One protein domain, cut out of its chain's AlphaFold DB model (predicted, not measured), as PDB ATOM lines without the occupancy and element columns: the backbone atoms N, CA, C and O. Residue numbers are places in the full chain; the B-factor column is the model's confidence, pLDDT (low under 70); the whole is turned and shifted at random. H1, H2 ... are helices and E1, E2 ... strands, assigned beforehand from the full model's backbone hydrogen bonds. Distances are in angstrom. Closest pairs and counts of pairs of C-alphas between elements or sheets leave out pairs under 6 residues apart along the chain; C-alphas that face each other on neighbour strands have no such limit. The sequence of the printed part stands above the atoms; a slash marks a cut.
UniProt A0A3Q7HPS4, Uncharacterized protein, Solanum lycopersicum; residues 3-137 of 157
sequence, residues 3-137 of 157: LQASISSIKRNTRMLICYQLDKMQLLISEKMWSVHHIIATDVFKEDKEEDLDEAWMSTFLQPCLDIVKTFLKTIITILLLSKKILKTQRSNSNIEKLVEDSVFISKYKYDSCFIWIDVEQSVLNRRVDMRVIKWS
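Overview. This is residues 3 to 137 of the 157 residues of an uncharacterized protein of Solanum lycopersicum (UniProt A0A3Q7HPS4). A long, thin structure: the kinked helix H3 makes much of its length, and the chain folds back through H4 to a small two-stranded sheet, E1 and E2, near the middle. H1 and H5 pack together at the end away from the free-standing turn of residues 91 to 98. The printed part has 135 residues, in the order H1 E1 H2 H3 H4 E2 H5, the two strands parallel, the class mostly helix. It is extended, with a radius of gyration of the C-alphas of 23.5 A and spans of 82 by 34 by 19 A.

Along the chain. H1, residues 3 to 32, is 43.3 A long and begins at C-alpha 3 (-8.656, -18.288, -81.112). E1 is residues 36 to 40 and H2 residues 42 to 46. H3, residues 53 to 91, is 55.2 A long, with a kink of 31 degrees near residue 63. H4 is residues 102 to 108 and E2 residues 115 to 119. H5, residues 122 to 137, is 22.3 A long and ends at C-alpha 137 (-5.144, -24.772, -76.159).

Arrangement. H1 touches H5 with residues 7 to 15 alone, closest at the C-alphas of Lys 11 and Val 129, 6.5 A, opposite ways at 38 degrees, only just a steep tilt. E1 and E2 form a strand-helix-strand unit, parallel neighbours with H2, H3 and H4 between; N 37 and O 115 are 2.9 A apart. The closest C-alphas of E1 and H3 are Ile 39 and Phe 61, 7.1 A. H2 touches H3 at the C-alphas of Val 44 and Trp 57, 6.2 A, and H5 at those of Lys 46 and Val 124, 6.3 A. H3 and H4 are near each other; H1 and H3 are apart. Every O i to N i+4 pair is within hydrogen-bond range in H1, H2 and H5, against 33 of 35 in H3 and 2 of 3 in H4.

Size, cuts and confidence. The C-alphas farthest apart, of Leu 3 and Asn 95, are 82.1 A apart. The printed part has no cut and no long link. Mean pLDDT of the printed part is 72.9; 45 residues are under 70, among them 47 to 57 and 86 to 114.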
ATOM      1  N   LEU A   3      -9.049 -17.306 -82.130       81.38
ATOM      2  CA  LEU A   3      -8.656 -18.288 -81.112       81.38
ATOM      3  C   LEU A   3      -8.745 -17.745 -79.673       81.38
ATOM      4  O   LEU A   3      -9.299 -18.401 -78.797       81.38
ATOM      5  N   GLN A   4      -8.253 -16.526 -79.432       82.62
ATOM      6  CA  GLN A   4      -8.320 -15.901 -78.105       82.62
ATOM      7  C   GLN A   4      -9.768 -15.622 -77.685       82.62
ATOM      8  O   GLN A   4     -10.135 -15.878 -76.541       82.62
ATOM      9  N   ALA A   5     -10.617 -15.179 -78.618       87.12
ATOM     10  CA  ALA A   5     -12.037 -14.966 -78.350       87.12
ATOM     11  C   ALA A   5     -12.765 -16.280 -78.006       87.12
ATOM     12  O   ALA A   5     -13.570 -16.316 -77.070       87.12
ATOM     13  N   SER A   6     -12.440 -17.376 -78.700       85.75
ATOM     14  CA  SER A   6     -12.981 -18.708 -78.407       85.75
ATOM     15  C   SER A   6     -12.527 -19.224 -77.038       85.75
ATOM     16  O   SER A   6     -13.356 -19.689 -76.260       85.75
ATOM     17  N   ILE A   7     -11.244 -19.070 -76.692       86.19
ATOM     18  CA  ILE A   7     -10.703 -19.439 -75.371       86.19
ATOM     19  C   ILE A   7     -11.411 -18.668 -74.254       86.19
ATOM     20  O   ILE A   7     -11.854 -19.263 -73.269       86.19
ATOM     21  N   SER A   8     -11.556 -17.351 -74.406       88.62
ATOM     22  CA  SER A   8     -12.278 -16.514 -73.445       88.62
ATOM     23  C   SER A   8     -13.741 -16.938 -73.302       88.62
ATOM     24  O   SER A   8     -14.261 -16.967 -72.186       88.62
ATOM     25  N   SER A   9     -14.391 -17.315 -74.406       89.81
ATOM     26  CA  SER A   9     -15.780 -17.786 -74.402       89.81
ATOM     27  C   SER A   9     -15.928 -19.130 -73.689       89.81
ATOM     28  O   SER A   9     -16.817 -19.275 -72.853       89.81
ATOM     29  N   ILE A  10     -15.023 -20.086 -73.930       88.44
ATOM     30  CA  ILE A  10     -15.003 -21.382 -73.233       88.44
ATOM     31  C   ILE A  10     -14.854 -21.166 -71.727       88.44
ATOM     32  O   ILE A  10     -15.675 -21.651 -70.954       88.44
ATOM     33  N   LYS A  11     -13.870 -20.362 -71.307       86.62
ATOM     34  CA  LYS A  11     -13.660 -20.028 -69.890       86.62
ATOM     35  C   LYS A  11     -14.912 -19.419 -69.266       86.62
ATOM     36  O   LYS A  11     -15.330 -19.839 -68.191       86.62
ATOM     37  N   ARG A  12     -15.536 -18.449 -69.945       90.50
ATOM     38  CA  ARG A  12     -16.768 -17.802 -69.477       90.50
ATOM     39  C   ARG A  12     -17.911 -18.808 -69.325       90.50
ATOM     40  O   ARG A  12     -18.569 -18.808 -68.290       90.50
ATOM     41  N   ASN A  13     -18.107 -19.680 -70.308       90.56
ATOM     42  CA  ASN A  13     -19.168 -20.683 -70.289       90.56
ATOM     43  C   ASN A  13     -18.960 -21.713 -69.173       90.56
ATOM     44  O   ASN A  13     -19.905 -22.030 -68.457       90.56
ATOM     45  N   THR A  14     -17.728 -22.186 -68.967       86.75
ATOM     46  CA  THR A  14     -17.414 -23.114 -67.874       86.75
ATOM     47  C   THR A  14     -17.660 -22.477 -66.508       86.75
ATOM     48  O   THR A  14     -18.245 -23.115 -65.640       86.75
ATOM     49  N   ARG A  15     -17.285 -21.204 -66.319       88.38
ATOM     50  CA  ARG A  15     -17.563 -20.479 -65.067       88.38
ATOM     51  C   ARG A  15     -19.062 -20.332 -64.814       88.38
ATOM     52  O   ARG A  15     -19.513 -20.609 -63.711       88.38
ATOM     53  N   MET A  16     -19.834 -19.972 -65.842       90.50
ATOM     54  CA  MET A  16     -21.298 -19.915 -65.747       90.50
ATOM     55  C   MET A  16     -21.896 -21.274 -65.370       90.50
ATOM     56  O   MET A  16     -22.777 -21.335 -64.520       90.50
ATOM     57  N   LEU A  17     -21.408 -22.362 -65.974       89.81
ATOM     58  CA  LEU A  17     -21.872 -23.713 -65.664       89.81
ATOM     59  C   LEU A  17     -21.611 -24.085 -64.198       89.81
ATOM     60  O   LEU A  17     -22.504 -24.635 -63.560       89.81
ATOM     61  N   ILE A  18     -20.432 -23.750 -63.664       84.88
ATOM     62  CA  ILE A  18     -20.104 -23.959 -62.246       84.88
ATOM     63  C   ILE A  18     -21.092 -23.199 -61.353       84.88
ATOM     64  O   ILE A  18     -21.664 -23.804 -60.451       84.88
ATOM     65  N   CYS A  19     -21.366 -21.919 -61.640       85.31
ATOM     66  CA  CYS A  19     -22.346 -21.142 -60.874       85.31
ATOM     67  C   CYS A  19     -23.739 -21.792 -60.905       85.31
ATOM     68  O   CYS A  19     -24.333 -22.018 -59.857       85.31
ATOM     69  N   TYR A  20     -24.226 -22.192 -62.084       86.50
ATOM     70  CA  TYR A  20     -25.526 -22.863 -62.200       86.50
ATOM     71  C   TYR A  20     -25.596 -24.191 -61.438       86.50
ATOM     72  O   TYR A  20     -26.655 -24.562 -60.931       86.50
ATOM     73  N   GLN A  21     -24.494 -24.941 -61.388       85.12
ATOM     74  CA  GLN A  21     -24.424 -26.178 -60.614       85.12
ATOM     75  C   GLN A  21     -24.476 -25.897 -59.110       85.12
ATOM     76  O   GLN A  21     -25.211 -26.588 -58.406       85.12
ATOM     77  N   LEU A  22     -23.767 -24.869 -58.634       84.50
ATOM     78  CA  LEU A  22     -23.822 -24.430 -57.238       84.50
ATOM     79  C   LEU A  22     -25.239 -24.001 -56.845       84.50
ATOM     80  O   LEU A  22     -25.765 -24.508 -55.855       84.50
ATOM     81  N   ASP A  23     -25.892 -23.171 -57.659       85.62
ATOM     82  CA  ASP A  23     -27.261 -22.706 -57.405       85.62
ATOM     83  C   ASP A  23     -28.251 -23.879 -57.335       85.62
ATOM     84  O   ASP A  23     -29.086 -23.954 -56.432       85.62
ATOM     85  N   LYS A  24     -28.134 -24.857 -58.248       84.94
ATOM     86  CA  LYS A  24     -28.961 -26.076 -58.218       84.94
ATOM     87  C   LYS A  24     -28.751 -26.892 -56.950       84.94
ATOM     88  O   LYS A  24     -29.721 -27.412 -56.404       84.94
ATOM     89  N   MET A  25     -27.508 -27.046 -56.501       81.75
ATOM     90  CA  MET A  25     -27.225 -27.785 -55.270       81.75
ATOM     91  C   MET A  25     -27.785 -27.058 -54.050       81.75
ATOM     92  O   MET A  25     -28.447 -27.686 -53.231       81.75
ATOM     93  N   GLN A  26     -27.599 -25.739 -53.957       80.75
ATOM     94  CA  GLN A  26     -28.166 -24.933 -52.872       80.75
ATOM     95  C   GLN A  26     -29.696 -25.027 -52.833       80.75
ATOM     96  O   GLN A  26     -30.273 -25.219 -51.760       80.75
ATOM     97  N   LEU A  27     -30.349 -24.986 -54.000       83.75
ATOM     98  CA  LEU A  27     -31.792 -25.191 -54.111       83.75
ATOM     99  C   LEU A  27     -32.198 -26.567 -53.562       83.75
ATOM    100  O   LEU A  27     -33.054 -26.640 -52.684       83.75
ATOM    101  N   LEU A  28     -31.544 -27.646 -54.011       76.62
ATOM    102  CA  LEU A  28     -31.838 -29.011 -53.556       76.62
ATOM    103  C   LEU A  28     -31.686 -29.169 -52.036       76.62
ATOM    104  O   LEU A  28     -32.524 -29.814 -51.409       76.62
ATOM    105  N   ILE A  29     -30.664 -28.550 -51.441       78.62
ATOM    106  CA  ILE A  29     -30.447 -28.559 -49.989       78.62
ATOM    107  C   ILE A  29     -31.598 -27.852 -49.270       78.62
ATOM    108  O   ILE A  29     -32.167 -28.405 -48.326       78.62
ATOM    109  N   SER A  30     -31.971 -26.659 -49.740       78.38
ATOM    110  CA  SER A  30     -33.021 -25.847 -49.116       78.38
ATOM    111  C   SER A  30     -34.416 -26.473 -49.230       78.38
ATOM    112  O   SER A  30     -35.169 -26.478 -48.260       78.38
ATOM    113  N   GLU A  31     -34.755 -27.054 -50.384       77.25
ATOM    114  CA  GLU A  31     -36.093 -27.588 -50.652       77.25
ATOM    115  C   GLU A  31     -36.312 -28.984 -50.068       77.25
ATOM    116  O   GLU A  31     -37.442 -29.355 -49.749       77.25
ATOM    117  N   LYS A  32     -35.252 -29.795 -49.966       68.06
ATOM    118  CA  LYS A  32     -35.358 -31.191 -49.524       68.06
ATOM    119  C   LYS A  32     -34.897 -31.425 -48.088       68.06
ATOM    120  O   LYS A  32     -34.945 -32.571 -47.644       68.06
ATOM    121  N   MET A  33     -34.484 -30.372 -47.374       65.50
ATOM    122  CA  MET A  33     -33.949 -30.443 -46.005       65.50
ATOM    123  C   MET A  33     -32.878 -31.533 -45.851       65.50
ATOM    124  O   MET A  33     -32.840 -32.257 -44.857       65.50
ATOM    125  N   TRP A  34     -32.036 -31.704 -46.872       70.00
ATOM    126  CA  TRP A  34     -31.008 -32.737 -46.855       70.00
ATOM    127  C   TRP A  34     -29.943 -32.403 -45.813       70.00
ATOM    128  O   TRP A  34     -29.394 -31.303 -45.802       70.00
ATOM    129  N   SER A  35     -29.619 -33.378 -44.961       68.75
ATOM    130  CA  SER A  35     -28.440 -33.301 -44.100       68.75
ATOM    131  C   SER A  35     -27.196 -33.438 -44.975       68.75
ATOM    132  O   SER A  35     -26.856 -34.540 -45.413       68.75
ATOM    133  N   VAL A  36     -26.540 -32.314 -45.264       74.00
ATOM    134  CA  VAL A  36     -25.328 -32.271 -46.088       74.00
ATOM    135  C   VAL A  36     -24.109 -31.997 -45.223       74.00
ATOM    136  O   VAL A  36     -24.061 -31.029 -44.467       74.00
ATOM    137  N   HIS A  37     -23.095 -32.843 -45.365       77.25
ATOM    138  CA  HIS A  37     -21.795 -32.646 -44.743       77.25
ATOM    139  C   HIS A  37     -20.889 -31.854 -45.687       77.25
ATOM    140  O   HIS A  37     -20.548 -32.337 -46.766       77.25
ATOM    141  N   HIS A  38     -20.504 -30.646 -45.282       76.12
ATOM    142  CA  HIS A  38     -19.588 -29.801 -46.043       76.12
ATOM    143  C   HIS A  38     -18.133 -30.170 -45.748       76.12
ATOM    144  O   HIS A  38     -17.721 -30.211 -44.589       76.12
ATOM    145  N   ILE A  39     -17.350 -30.398 -46.797       77.69
ATOM    146  CA  ILE A  39     -15.909 -30.645 -46.730       77.69
ATOM    147  C   ILE A  39     -15.224 -29.572 -47.562       77.69
ATOM    148  O   ILE A  39     -15.377 -29.539 -48.780       77.69
ATOM    149  N   ILE A  40     -14.468 -28.693 -46.910       76.50
ATOM    150  CA  ILE A  40     -13.717 -27.640 -47.595       76.50
ATOM    151  C   ILE A  40     -12.474 -28.273 -48.218       76.50
ATOM    152  O   ILE A  40     -11.579 -28.721 -47.509       76.50
ATOM    153  N   ALA A  41     -12.409 -28.298 -49.546       76.44
ATOM    154  CA  ALA A  41     -11.260 -28.793 -50.302       76.44
ATOM    155  C   ALA A  41     -10.452 -27.662 -50.957       76.44
ATOM    156  O   ALA A  41      -9.512 -27.929 -51.700       76.44
ATOM    157  N   THR A  42     -10.790 -26.397 -50.689       78.69
ATOM    158  CA  THR A  42     -10.126 -25.214 -51.258       78.69
ATOM    159  C   THR A  42      -8.600 -25.304 -51.230       78.69
ATOM    160  O   THR A  42      -7.968 -25.063 -52.257       78.69
ATOM    161  N   ASP A  43      -8.008 -25.675 -50.093       71.50
ATOM    162  CA  ASP A  43      -6.550 -25.702 -49.932       71.50
ATOM    163  C   ASP A  43      -5.886 -26.806 -50.759       71.50
ATOM    164  O   ASP A  43      -4.844 -26.575 -51.366       71.50
ATOM    165  N   VAL A  44      -6.565 -27.942 -50.924       69.81
ATOM    166  CA  VAL A  44      -6.130 -29.029 -51.810       69.81
ATOM    167  C   VAL A  44      -6.066 -28.560 -53.266       69.81
ATOM    168  O   VAL A  44      -5.182 -28.939 -54.027       69.81
ATOM    169  N   PHE A  45      -6.979 -27.675 -53.671       68.94
ATOM    170  CA  PHE A  45      -6.994 -27.144 -55.031       68.94
ATOM    171  C   PHE A  45      -6.075 -25.929 -55.245       68.94
ATOM    172  O   PHE A  45      -5.867 -25.564 -56.410       68.94
ATOM    173  N   LYS A  46      -5.503 -25.329 -54.188       71.06
ATOM    174  CA  LYS A  46      -4.568 -24.189 -54.285       71.06
ATOM    175  C   LYS A  46      -3.172 -24.587 -54.763       71.06
ATOM    176  O   LYS A  46      -2.502 -23.757 -55.377       71.06
ATOM    177  N   GLU A  47      -2.742 -25.820 -54.507       64.94
ATOM    178  CA  GLU A  47      -1.422 -26.294 -54.924       64.94
ATOM    179  C   GLU A  47      -1.438 -26.735 -56.395       64.94
ATOM    180  O   GLU A  47      -2.199 -27.609 -56.811       64.94
ATOM    181  N   ASP A  48      -0.608 -26.087 -57.217       59.59
ATOM    182  CA  ASP A  48      -0.534 -26.319 -58.670       59.59
ATOM    183  C   ASP A  48       0.262 -27.585 -59.045       59.59
ATOM    184  O   ASP A  48       0.394 -27.901 -60.228       59.59
ATOM    185  N   LYS A  49       0.815 -28.303 -58.061       58.75
ATOM    186  CA  LYS A  49       1.665 -29.470 -58.295       58.75
ATOM    187  C   LYS A  49       0.836 -30.744 -58.323       58.75
ATOM    188  O   LYS A  49       0.149 -31.064 -57.367       58.75
ATOM    189  N   GLU A  50       0.936 -31.471 -59.429       56.31
ATOM    190  CA  GLU A  50       0.257 -32.755 -59.640       56.31
ATOM    191  C   GLU A  50       0.852 -33.875 -58.749       56.31
ATOM    192  O   GLU A  50       0.156 -34.835 -58.450       56.31
ATOM    193  N   GLU A  51       2.101 -33.715 -58.281       52.34
ATOM    194  CA  GLU A  51       2.894 -34.733 -57.559       52.34
ATOM    195  C   GLU A  51       2.841 -34.645 -56.016       52.34
ATOM    196  O   GLU A  51       3.015 -35.663 -55.359       52.34
ATOM    197  N   ASP A  52       2.554 -33.473 -55.427       52.44
ATOM    198  CA  ASP A  52       2.467 -33.287 -53.957       52.44
ATOM    199  C   ASP A  52       1.025 -33.501 -53.422       52.44
ATOM    200  O   ASP A  52       0.762 -33.427 -52.221       52.44
ATOM    201  N   LEU A  53       0.066 -33.779 -54.316       56.81
ATOM    202  CA  LEU A  53      -1.365 -33.831 -54.001       56.81
ATOM    203  C   LEU A  53      -1.773 -35.046 -53.168       56.81
ATOM    204  O   LEU A  53      -2.778 -34.957 -52.473       56.81
ATOM    205  N   ASP A  54      -1.037 -36.157 -53.200       63.56
ATOM    206  CA  ASP A  54      -1.533 -37.417 -52.640       63.56
ATOM    207  C   ASP A  54      -1.649 -37.392 -51.106       63.56
ATOM    208  O   ASP A  54      -2.680 -37.785 -50.564       63.56
ATOM    209  N   GLU A  55      -0.667 -36.876 -50.365       66.00
ATOM    210  CA  GLU A  55      -0.725 -36.891 -48.892       66.00
ATOM    211  C   GLU A  55      -1.703 -35.842 -48.330       66.00
ATOM    212  O   GLU A  55      -2.517 -36.130 -47.438       66.00
ATOM    213  N   ALA A  56      -1.681 -34.630 -48.891       65.62
ATOM    214  CA  ALA A  56      -2.592 -33.553 -48.513       65.62
ATOM    215  C   ALA A  56      -4.049 -33.892 -48.872       65.62
ATOM    216  O   ALA A  56      -4.953 -33.641 -48.073       65.62
ATOM    217  N   TRP A  57      -4.288 -34.528 -50.025       69.25
ATOM    218  CA  TRP A  57      -5.606 -35.025 -50.427       69.25
ATOM    219  C   TRP A  57      -6.113 -36.111 -49.476       69.25
ATOM    220  O   TRP A  57      -7.253 -36.056 -49.006       69.25
ATOM    221  N   MET A  58      -5.271 -37.091 -49.147       70.38
ATOM    222  CA  MET A  58      -5.670 -38.204 -48.286       70.38
ATOM    223  C   MET A  58      -6.024 -37.736 -46.869       70.38
ATOM    224  O   MET A  58      -7.046 -38.154 -46.317       70.38
ATOM    225  N   SER A  59      -5.229 -36.832 -46.296       72.06
ATOM    226  CA  SER A  59      -5.449 -36.318 -44.940       72.06
ATOM    227  C   SER A  59      -6.565 -35.270 -44.855       72.06
ATOM    228  O   SER A  59      -7.396 -35.337 -43.950       72.06
ATOM    229  N   THR A  60      -6.628 -34.330 -45.801       70.06
ATOM    230  CA  THR A  60      -7.553 -33.183 -45.740       70.06
ATOM    231  C   THR A  60      -8.926 -33.516 -46.309       70.06
ATOM    232  O   THR A  60      -9.934 -32.996 -45.838       70.06
ATOM    233  N   PHE A  61      -8.986 -34.385 -47.320       71.62
ATOM    234  CA  PHE A  61     -10.218 -34.664 -48.050       71.62
ATOM    235  C   PHE A  61     -10.756 -36.075 -47.796       71.62
ATOM    236  O   PHE A  61     -11.920 -36.239 -47.415       71.62
ATOM    237  N   LEU A  62      -9.923 -37.105 -47.981       78.12
ATOM    238  CA  LEU A  62     -10.400 -38.485 -47.894       78.12
ATOM    239  C   LEU A  62     -10.748 -38.879 -46.455       78.12
ATOM    240  O   LEU A  62     -11.772 -39.526 -46.230       78.12
ATOM    241  N   GLN A  63      -9.931 -38.483 -45.480       80.38
ATOM    242  CA  GLN A  63     -10.141 -38.878 -44.091       80.38
ATOM    243  C   GLN A  63     -11.477 -38.360 -43.513       80.38
ATOM    244  O   GLN A  63     -12.244 -39.187 -43.010       80.38
ATOM    245  N   PRO A  64     -11.857 -37.073 -43.673       82.81
ATOM    246  CA  PRO A  64     -13.185 -36.602 -43.276       82.81
ATOM    247  C   PRO A  64     -14.331 -37.336 -43.983       82.81
ATOM    248  O   PRO A  64     -15.312 -37.700 -43.333       82.81
ATOM    249  N   CYS A  65     -14.202 -37.622 -45.288       80.56
ATOM    250  CA  CYS A  65     -15.200 -38.410 -46.021       80.56
ATOM    251  C   CYS A  65     -15.384 -39.799 -45.395       80.56
ATOM    252  O   CYS A  65     -16.510 -40.239 -45.149       80.56
ATOM    253  N   LEU A  66     -14.274 -40.492 -45.120       82.50
ATOM    254  CA  LEU A  66     -14.288 -41.819 -44.513       82.50
ATOM    255  C   LEU A  66     -14.908 -41.792 -43.115       82.50
ATOM    256  O   LEU A  66     -15.660 -42.702 -42.770       82.50
ATOM    257  N   ASP A  67     -14.623 -40.768 -42.317       83.62
ATOM    258  CA  ASP A  67     -15.145 -40.654 -40.956       83.62
ATOM    259  C   ASP A  67     -16.649 -40.345 -40.933       83.62
ATOM    260  O   ASP A  67     -17.379 -40.934 -40.126       83.62
ATOM    261  N   ILE A  68     -17.145 -39.536 -41.877       83.00
ATOM    262  CA  ILE A  68     -18.585 -39.312 -42.093       83.00
ATOM    263  C   ILE A  68     -19.277 -40.635 -42.449       83.00
ATOM    264  O   ILE A  68     -20.235 -41.035 -41.783       83.00
ATOM    265  N   VAL A  69     -18.754 -41.372 -43.437       81.62
ATOM    266  CA  VAL A  69     -19.337 -42.652 -43.876       81.62
ATOM    267  C   VAL A  69     -19.293 -43.698 -42.758       81.62
ATOM    268  O   VAL A  69     -20.287 -44.380 -42.507       81.62
ATOM    269  N   LYS A  70     -18.178 -43.812 -42.025       84.62
ATOM    270  CA  LYS A  70     -18.065 -44.720 -40.869       84.62
ATOM    271  C   LYS A  70     -19.083 -44.381 -39.786       84.62
ATOM    272  O   LYS A  70     -19.679 -45.292 -39.213       84.62
ATOM    273  N   THR A  71     -19.271 -43.098 -39.488       82.25
ATOM    274  CA  THR A  71     -20.232 -42.642 -38.475       82.25
ATOM    275  C   THR A  71     -21.657 -42.976 -38.899       82.25
ATOM    276  O   THR A  71     -22.399 -43.575 -38.123       82.25
ATOM    277  N   PHE A  72     -22.004 -42.701 -40.155       80.94
ATOM    278  CA  PHE A  72     -23.294 -43.058 -40.737       80.94
ATOM    279  C   PHE A  72     -23.579 -44.568 -40.644       80.94
ATOM    280  O   PHE A  72     -24.622 -44.983 -40.132       80.94
ATOM    281  N   LEU A  73     -22.618 -45.409 -41.043       80.88
ATOM    282  CA  LEU A  73     -22.748 -46.868 -40.968       80.88
ATOM    283  C   LEU A  73     -22.878 -47.376 -39.524       80.88
ATOM    284  O   LEU A  73     -23.698 -48.255 -39.259       80.88
ATOM    285  N   LYS A  74     -22.114 -46.817 -38.575       81.88
ATOM    286  CA  LYS A  74     -22.242 -47.153 -37.146       81.88
ATOM    287  C   LYS A  74     -23.640 -46.839 -36.621       81.88
ATOM    288  O   LYS A  74     -24.218 -47.674 -35.931       81.88
ATOM    289  N   THR A  75     -24.195 -45.678 -36.966       78.12
ATOM    290  CA  THR A  75     -25.556 -45.289 -36.572       78.12
ATOM    291  C   THR A  75     -26.587 -46.284 -37.100       78.12
ATOM    292  O   THR A  75     -27.401 -46.784 -36.324       78.12
ATOM    293  N   ILE A  76     -26.502 -46.660 -38.383       77.44
ATOM    294  CA  ILE A  76     -27.384 -47.677 -38.980       77.44
ATOM    295  C   ILE A  76     -27.268 -49.013 -38.239       77.44
ATOM    296  O   ILE A  76     -28.283 -49.601 -37.862       77.44
ATOM    297  N   ILE A  77     -26.046 -49.500 -38.003       80.19
ATOM    298  CA  ILE A  77     -25.818 -50.780 -37.317       80.19
ATOM    299  C   ILE A  77     -26.403 -50.746 -35.901       80.19
ATOM    300  O   ILE A  77     -27.094 -51.685 -35.508       80.19
ATOM    301  N   THR A  78     -26.187 -49.666 -35.147       75.81
ATOM    302  CA  THR A  78     -26.750 -49.498 -33.799       75.81
ATOM    303  C   THR A  78     -28.277 -49.539 -33.819       75.81
ATOM    304  O   THR A  78     -28.871 -50.272 -33.027       75.81
ATOM    305  N   ILE A  79     -28.924 -48.832 -34.753       75.00
ATOM    306  CA  ILE A  79     -30.388 -48.851 -34.909       75.00
ATOM    307  C   ILE A  79     -30.884 -50.272 -35.222       75.00
ATOM    308  O   ILE A  79     -31.837 -50.747 -34.602       75.00
ATOM    309  N   LEU A  80     -30.209 -50.994 -36.124       76.88
ATOM    310  CA  LEU A  80     -30.552 -52.379 -36.472       76.88
ATOM    311  C   LEU A  80     -30.358 -53.362 -35.304       76.88
ATOM    312  O   LEU A  80     -31.102 -54.336 -35.174       76.88
ATOM    313  N   LEU A  81     -29.354 -53.149 -34.453       76.50
ATOM    314  CA  LEU A  81     -29.131 -53.975 -33.265       76.50
ATOM    315  C   LEU A  81     -30.183 -53.703 -32.185       76.50
ATOM    316  O   LEU A  81     -30.686 -54.652 -31.577       76.50
ATOM    317  N   LEU A  82     -30.548 -52.435 -31.977       72.31
ATOM    318  CA  LEU A  82     -31.624 -52.047 -31.066       72.31
ATOM    319  C   LEU A  82     -32.963 -52.635 -31.516       72.31
ATOM    320  O   LEU A  82     -33.641 -53.267 -30.707       72.31
ATOM    321  N   SER A  83     -33.301 -52.537 -32.805       71.12
ATOM    322  CA  SER A  83     -34.542 -53.114 -33.335       71.12
ATOM    323  C   SER A  83     -34.580 -54.640 -33.190       71.12
ATOM    324  O   SER A  83     -35.581 -55.194 -32.735       71.12
ATOM    325  N   LYS A  84     -33.466 -55.337 -33.461       74.12
ATOM    326  CA  LYS A  84     -33.345 -56.785 -33.209       74.12
ATOM    327  C   LYS A  84     -33.506 -57.143 -31.730       74.12
ATOM    328  O   LYS A  84     -34.096 -58.179 -31.422       74.12
ATOM    329  N   LYS A  85     -32.964 -56.333 -30.814       73.12
ATOM    330  CA  LYS A  85     -33.083 -56.554 -29.365       73.12
ATOM    331  C   LYS A  85     -34.532 -56.396 -28.909       73.12
ATOM    332  O   LYS A  85     -35.026 -57.293 -28.233       73.12
ATOM    333  N   ILE A  86     -35.202 -55.330 -29.351       67.62
ATOM    334  CA  ILE A  86     -36.621 -55.060 -29.074       67.62
ATOM    335  C   ILE A  86     -37.493 -56.220 -29.570       67.62
ATOM    336  O   ILE A  86     -38.279 -56.771 -28.799       67.62
ATOM    337  N   LEU A  87     -37.280 -56.681 -30.809       65.94
ATOM    338  CA  LEU A  87     -38.019 -57.808 -31.385       65.94
ATOM    339  C   LEU A  87     -37.842 -59.106 -30.577       65.94
ATOM    340  O   LEU A  87     -38.806 -59.842 -30.357       65.94
ATOM    341  N   LYS A  88     -36.620 -59.396 -30.107       66.12
ATOM    342  CA  LYS A  88     -36.351 -60.569 -29.258       66.12
ATOM    343  C   LYS A  88     -37.066 -60.474 -27.911       66.12
ATOM    344  O   LYS A  88     -37.692 -61.447 -27.508       66.12
ATOM    345  N   THR A  89     -37.006 -59.322 -27.240       59.09
ATOM    346  CA  THR A  89     -37.706 -59.113 -25.962       59.09
ATOM    347  C   THR A  89     -39.225 -59.174 -26.114       59.09
ATOM    348  O   THR A  89     -39.901 -59.696 -25.234       59.09
ATOM    349  N   GLN A  90     -39.766 -58.720 -27.247       56.72
ATOM    350  CA  GLN A  90     -41.199 -58.764 -27.533       56.72
ATOM    351  C   GLN A  90     -41.698 -60.193 -27.789       56.72
ATOM    352  O   GLN A  90     -42.754 -60.567 -27.292       56.72
ATOM    353  N   ARG A  91     -40.921 -61.034 -28.490       56.47
ATOM    354  CA  ARG A  91     -41.279 -62.442 -28.749       56.47
ATOM    355  C   ARG A  91     -41.340 -63.300 -27.475       56.47
ATOM    356  O   ARG A  91     -42.061 -64.293 -27.453       56.47
ATOM    357  N   SER A  92     -40.600 -62.930 -26.431       58.00
ATOM    358  CA  SER A  92     -40.606 -63.619 -25.132       58.00
ATOM    359  C   SER A  92     -41.744 -63.185 -24.196       58.00
ATOM    360  O   SER A  92     -41.994 -63.876 -23.213       58.00
ATOM    361  N   ASN A  93     -42.457 -62.095 -24.506       56.19
ATOM    362  CA  ASN A  93     -43.625 -61.626 -23.756       56.19
ATOM    363  C   ASN A  93     -44.904 -61.990 -24.522       56.19
ATOM    364  O   ASN A  93     -45.412 -61.216 -25.328       56.19
ATOM    365  N   SER A  94     -45.427 -63.190 -24.280       51.25
ATOM    366  CA  SER A  94     -46.511 -63.818 -25.048       51.25
ATOM    367  C   SER A  94     -47.915 -63.192 -24.905       51.25
ATOM    368  O   SER A  94     -48.883 -63.900 -25.129       51.25
ATOM    369  N   ASN A  95     -48.065 -61.908 -24.548       56.22
ATOM    370  CA  ASN A  95     -49.375 -61.270 -24.303       56.22
ATOM    371  C   ASN A  95     -49.443 -59.781 -24.715       56.22
ATOM    372  O   ASN A  95     -49.914 -58.949 -23.940       56.22
ATOM    373  N   ILE A  96     -48.961 -59.389 -25.900       49.88
ATOM    374  CA  ILE A  96     -49.026 -57.970 -26.307       49.88
ATOM    375  C   ILE A  96     -49.454 -57.808 -27.772       49.88
ATOM    376  O   ILE A  96     -48.639 -57.577 -28.659       49.88
ATOM    377  N   GLU A  97     -50.766 -57.839 -28.010       49.53
ATOM    378  CA  GLU A  97     -51.413 -57.428 -29.271       49.53
ATOM    379  C   GLU A  97     -51.432 -55.894 -29.490       49.53
ATOM    380  O   GLU A  97     -52.176 -55.394 -30.324       49.53
ATOM    381  N   LYS A  98     -50.637 -55.101 -28.755       52.91
ATOM    382  CA  LYS A  98     -50.797 -53.631 -28.712       52.91
ATOM    383  C   LYS A  98     -49.622 -52.765 -29.175       52.91
ATOM    384  O   LYS A  98     -49.699 -51.555 -29.020       52.91
ATOM    385  N   LEU A  99     -48.556 -53.313 -29.754       47.91
ATOM    386  CA  LEU A  99     -47.366 -52.509 -30.105       47.91
ATOM    387  C   LEU A  99     -46.903 -52.705 -31.556       47.91
ATOM    388  O   LEU A  99     -45.716 -52.813 -31.845       47.91
ATOM    389  N   VAL A 100     -47.854 -52.753 -32.491       46.75
ATOM    390  CA  VAL A 100     -47.568 -52.704 -33.940       46.75
ATOM    391  C   VAL A 100     -47.166 -51.283 -34.390       46.75
ATOM    392  O   VAL A 100     -46.555 -51.121 -35.445       46.75
ATOM    393  N   GLU A 101     -47.396 -50.260 -33.559       48.12
ATOM    394  CA  GLU A 101     -47.013 -48.865 -33.833       48.12
ATOM    395  C   GLU A 101     -45.483 -48.660 -33.935       48.12
ATOM    396  O   GLU A 101     -45.018 -47.793 -34.674       48.12
ATOM    397  N   ASP A 102     -44.666 -49.492 -33.280       51.00
ATOM    398  CA  ASP A 102     -43.204 -49.312 -33.252       51.00
ATOM    399  C   ASP A 102     -42.512 -49.768 -34.548       51.00
ATOM    400  O   ASP A 102     -41.430 -49.288 -34.902       51.00
ATOM    401  N   SER A 103     -43.172 -50.627 -35.336       48.03
ATOM    402  CA  SER A 103     -42.746 -50.938 -36.708       48.03
ATOM    403  C   SER A 103     -42.818 -49.697 -37.608       48.03
ATOM    404  O   SER A 103     -42.051 -49.581 -38.569       48.03
ATOM    405  N   VAL A 104     -43.712 -48.752 -37.295       50.28
ATOM    406  CA  VAL A 104     -43.847 -47.480 -38.014       50.28
ATOM    407  C   VAL A 104     -42.688 -46.540 -37.670       50.28
ATOM    408  O   VAL A 104     -42.216 -45.818 -38.550       50.28
ATOM    409  N   PHE A 105     -42.141 -46.609 -36.451       49.16
ATOM    410  CA  PHE A 105     -40.975 -45.817 -36.038       49.16
ATOM    411  C   PHE A 105     -39.725 -46.113 -36.882       49.16
ATOM    412  O   PHE A 105     -39.019 -45.191 -37.290       49.16
ATOM    413  N   ILE A 106     -39.490 -47.382 -37.230       51.12
ATOM    414  CA  ILE A 106     -38.369 -47.787 -38.101       51.12
ATOM    415  C   ILE A 106     -38.635 -47.364 -39.553       51.12
ATOM    416  O   ILE A 106     -37.712 -46.973 -40.264       51.12
ATOM    417  N   SER A 107     -39.902 -47.360 -39.985       44.66
ATOM    418  CA  SER A 107     -40.289 -46.883 -41.320       44.66
ATOM    419  C   SER A 107     -40.143 -45.367 -41.501       44.66
ATOM    420  O   SER A 107     -40.064 -44.905 -42.635       44.66
ATOM    421  N   LYS A 108     -40.084 -44.591 -40.407       46.19
ATOM    422  CA  LYS A 108     -39.875 -43.134 -40.435       46.19
ATOM    423  C   LYS A 108     -38.400 -42.751 -40.618       46.19
ATOM    424  O   LYS A 108     -38.129 -41.713 -41.206       46.19
ATOM    425  N   TYR A 109     -37.467 -43.635 -40.247       51.19
ATOM    426  CA  TYR A 109     -36.052 -43.599 -40.659       51.19
ATOM    427  C   TYR A 109     -35.874 -44.138 -42.089       51.19
ATOM    428  O   TYR A 109     -34.979 -44.935 -42.376       51.19
ATOM    429  N   LYS A 110     -36.767 -43.732 -42.999       47.50
ATOM    430  CA  LYS A 110     -36.731 -44.071 -44.422       47.50
ATOM    431  C   LYS A 110     -35.522 -43.387 -45.056       47.50
ATOM    432  O   LYS A 110     -35.658 -42.338 -45.667       47.50
ATOM    433  N   TYR A 111     -34.362 -44.011 -44.886       52.09
ATOM    434  CA  TYR A 111     -33.086 -43.663 -45.497       52.09
ATOM    435  C   TYR A 111     -32.725 -42.183 -45.342       52.09
ATOM    436  O   TYR A 111     -32.775 -41.431 -46.317       52.09
ATOM    437  N   ASP A 112     -32.297 -41.781 -44.139       58.75
ATOM    438  CA  ASP A 112     -31.451 -40.589 -44.027       58.75
ATOM    439  C   ASP A 112     -30.272 -40.804 -44.976       58.75
ATOM    440  O   ASP A 112     -29.446 -41.692 -44.783       58.75
ATOM    441  N   SER A 113     -30.276 -40.091 -46.094       64.75
ATOM    442  CA  SER A 113     -29.237 -40.213 -47.105       64.75
ATOM    443  C   SER A 113     -28.064 -39.347 -46.661       64.75
ATOM    444  O   SER A 113     -28.247 -38.187 -46.304       64.75
ATOM    445  N   CYS A 114     -26.860 -39.915 -46.652       69.88
ATOM    446  CA  CYS A 114     -25.647 -39.181 -46.311       69.88
ATOM    447  C   CYS A 114     -25.131 -38.450 -47.556       69.88
ATOM    448  O   CYS A 114     -24.536 -39.073 -48.436       69.88
ATOM    449  N   PHE A 115     -25.348 -37.137 -47.632       74.75
ATOM    450  CA  PHE A 115     -24.825 -36.308 -48.717       74.75
ATOM    451  C   PHE A 115     -23.531 -35.621 -48.286       74.75
ATOM    452  O   PHE A 115     -23.464 -35.014 -47.217       74.75
ATOM    453  N   ILE A 116     -22.503 -35.704 -49.126       79.94
ATOM    454  CA  ILE A 116     -21.217 -35.038 -48.915       79.94
ATOM    455  C   ILE A 116     -21.078 -33.959 -49.986       79.94
ATOM    456  O   ILE A 116     -21.132 -34.264 -51.178       79.94
ATOM    457  N   TRP A 117     -20.897 -32.710 -49.566       79.94
ATOM    458  CA  TRP A 117     -20.625 -31.587 -50.456       79.94
ATOM    459  C   TRP A 117     -19.182 -31.130 -50.274       79.94
ATOM    460  O   TRP A 117     -18.766 -30.720 -49.195       79.94
ATOM    461  N   ILE A 118     -18.426 -31.202 -51.362       78.19
ATOM    462  CA  ILE A 118     -17.076 -30.665 -51.466       78.19
ATOM    463  C   ILE A 118     -17.157 -29.178 -51.813       78.19
ATOM    464  O   ILE A 118     -17.563 -28.823 -52.922       78.19
ATOM    465  N   ASP A 119     -16.776 -28.323 -50.875       79.81
ATOM    466  CA  ASP A 119     -16.743 -26.881 -51.068       79.81
ATOM    467  C   ASP A 119     -15.344 -26.428 -51.502       79.81
ATOM    468  O   ASP A 119     -14.334 -26.759 -50.876       79.81
ATOM    469  N   VAL A 120     -15.281 -25.689 -52.605       80.31
ATOM    470  CA  VAL A 120     -14.041 -25.168 -53.185       80.31
ATOM    471  C   VAL A 120     -14.279 -23.718 -53.555       80.31
ATOM    472  O   VAL A 120     -15.218 -23.400 -54.284       80.31
ATOM    473  N   GLU A 121     -13.394 -22.839 -53.096       82.69
ATOM    474  CA  GLU A 121     -13.497 -21.411 -53.365       82.69
ATOM    475  C   GLU A 121     -13.580 -21.122 -54.874       82.69
ATOM    476  O   GLU A 121     -12.778 -21.606 -55.683       82.69
ATOM    477  N   GLN A 122     -14.537 -20.274 -55.263       80.75
ATOM    478  CA  GLN A 122     -14.797 -19.943 -56.666       80.75
ATOM    479  C   GLN A 122     -13.559 -19.376 -57.381       80.75
ATOM    480  O   GLN A 122     -13.363 -19.618 -58.574       80.75
ATOM    481  N   SER A 123     -12.707 -18.630 -56.673       83.38
ATOM    482  CA  SER A 123     -11.459 -18.077 -57.213       83.38
ATOM    483  C   SER A 123     -10.478 -19.188 -57.628       83.38
ATOM    484  O   SER A 123      -9.891 -19.128 -58.714       83.38
ATOM    485  N   VAL A 124     -10.380 -20.246 -56.819       83.06
ATOM    486  CA  VAL A 124      -9.539 -21.422 -57.058       83.06
ATOM    487  C   VAL A 124     -10.080 -22.236 -58.233       83.06
ATOM    488  O   VAL A 124      -9.322 -22.589 -59.140       83.06
ATOM    489  N   LEU A 125     -11.400 -22.449 -58.297       81.25
ATOM    490  CA  LEU A 125     -12.044 -23.095 -59.448       81.25
ATOM    491  C   LEU A 125     -11.822 -22.306 -60.745       81.25
ATOM    492  O   LEU A 125     -11.447 -22.881 -61.768       81.25
ATOM    493  N   ASN A 126     -11.982 -20.981 -60.706       83.62
ATOM    494  CA  ASN A 126     -11.765 -20.116 -61.865       83.62
ATOM    495  C   ASN A 126     -10.323 -20.209 -62.382       83.62
ATOM    496  O   ASN A 126     -10.119 -20.337 -63.591       83.62
ATOM    497  N   ARG A 127      -9.338 -20.209 -61.475       83.62
ATOM    498  CA  ARG A 127      -7.920 -20.403 -61.807       83.62
ATOM    499  C   ARG A 127      -7.669 -21.778 -62.431       83.62
ATOM    500  O   ARG A 127      -6.973 -21.876 -63.440       83.62
ATOM    501  N   ARG A 128      -8.266 -22.846 -61.890       81.75
ATOM    502  CA  ARG A 128      -8.147 -24.213 -62.436       81.75
ATOM    503  C   ARG A 128      -8.735 -24.324 -63.843       81.75
ATOM    504  O   ARG A 128      -8.109 -24.931 -64.715       81.75
ATOM    505  N   VAL A 129      -9.890 -23.703 -64.089       83.81
ATOM    506  CA  VAL A 129     -10.483 -23.598 -65.433       83.81
ATOM    507  C   VAL A 129      -9.529 -22.870 -66.378       83.81
ATOM    508  O   VAL A 129      -9.278 -23.352 -67.482       83.81
ATOM    509  N   ASP A 130      -8.939 -21.755 -65.943       83.31
ATOM    510  CA  ASP A 130      -7.984 -21.010 -66.761       83.31
ATOM    511  C   ASP A 130      -6.779 -21.856 -67.165       83.31
ATOM    512  O   ASP A 130      -6.436 -21.891 -68.349       83.31
ATOM    513  N   MET A 131      -6.172 -22.563 -66.212       82.75
ATOM    514  CA  MET A 131      -5.011 -23.415 -66.464       82.75
ATOM    515  C   MET A 131      -5.340 -24.586 -67.391       82.75
ATOM    516  O   MET A 131      -4.595 -24.833 -68.340       82.75
ATOM    517  N   ARG A 132      -6.467 -25.280 -67.176       82.81
ATOM    518  CA  ARG A 132      -6.874 -26.414 -68.025       82.81
ATOM    519  C   ARG A 132      -7.161 -25.981 -69.456       82.81
ATOM    520  O   ARG A 132      -6.676 -26.624 -70.384       82.81
ATOM    521  N   VAL A 133      -7.876 -24.872 -69.646       83.06
ATOM    522  CA  VAL A 133      -8.163 -24.349 -70.989       83.06
ATOM    523  C   VAL A 133      -6.875 -23.889 -71.682       83.06
ATOM    524  O   VAL A 133      -6.707 -24.135 -72.874       83.06
ATOM    525  N   ILE A 134      -5.929 -23.285 -70.952       83.38
ATOM    526  CA  ILE A 134      -4.615 -22.917 -71.506       83.38
ATOM    527  C   ILE A 134      -3.807 -24.167 -71.891       83.38
ATOM    528  O   ILE A 134      -3.243 -24.202 -72.983       83.38
ATOM    529  N   LYS A 135      -3.760 -25.204 -71.040       82.50
ATOM    530  CA  LYS A 135      -3.067 -26.476 -71.328       82.50
ATOM    531  C   LYS A 135      -3.660 -27.149 -72.567       82.50
ATOM    532  O   LYS A 135      -2.913 -27.550 -73.455       82.50
ATOM    533  N   TRP A 136      -4.987 -27.211 -72.657       81.31
ATOM    534  CA  TRP A 136      -5.699 -27.762 -73.809       81.31
ATOM    535  C   TRP A 136      -5.429 -26.966 -75.090       81.31
ATOM    536  O   TRP A 136      -5.084 -27.548 -76.114       81.31
ATOM    537  N   SER A 137      -5.473 -25.632 -75.019       77.38
ATOM    538  CA  SER A 137      -5.144 -24.772 -76.159       77.38
ATOM    539  C   SER A 137      -3.716 -24.997 -76.657       77.38
ATOM    540  O   SER A 137      -3.514 -25.072 -77.863       77.38
TER     541      SER A 137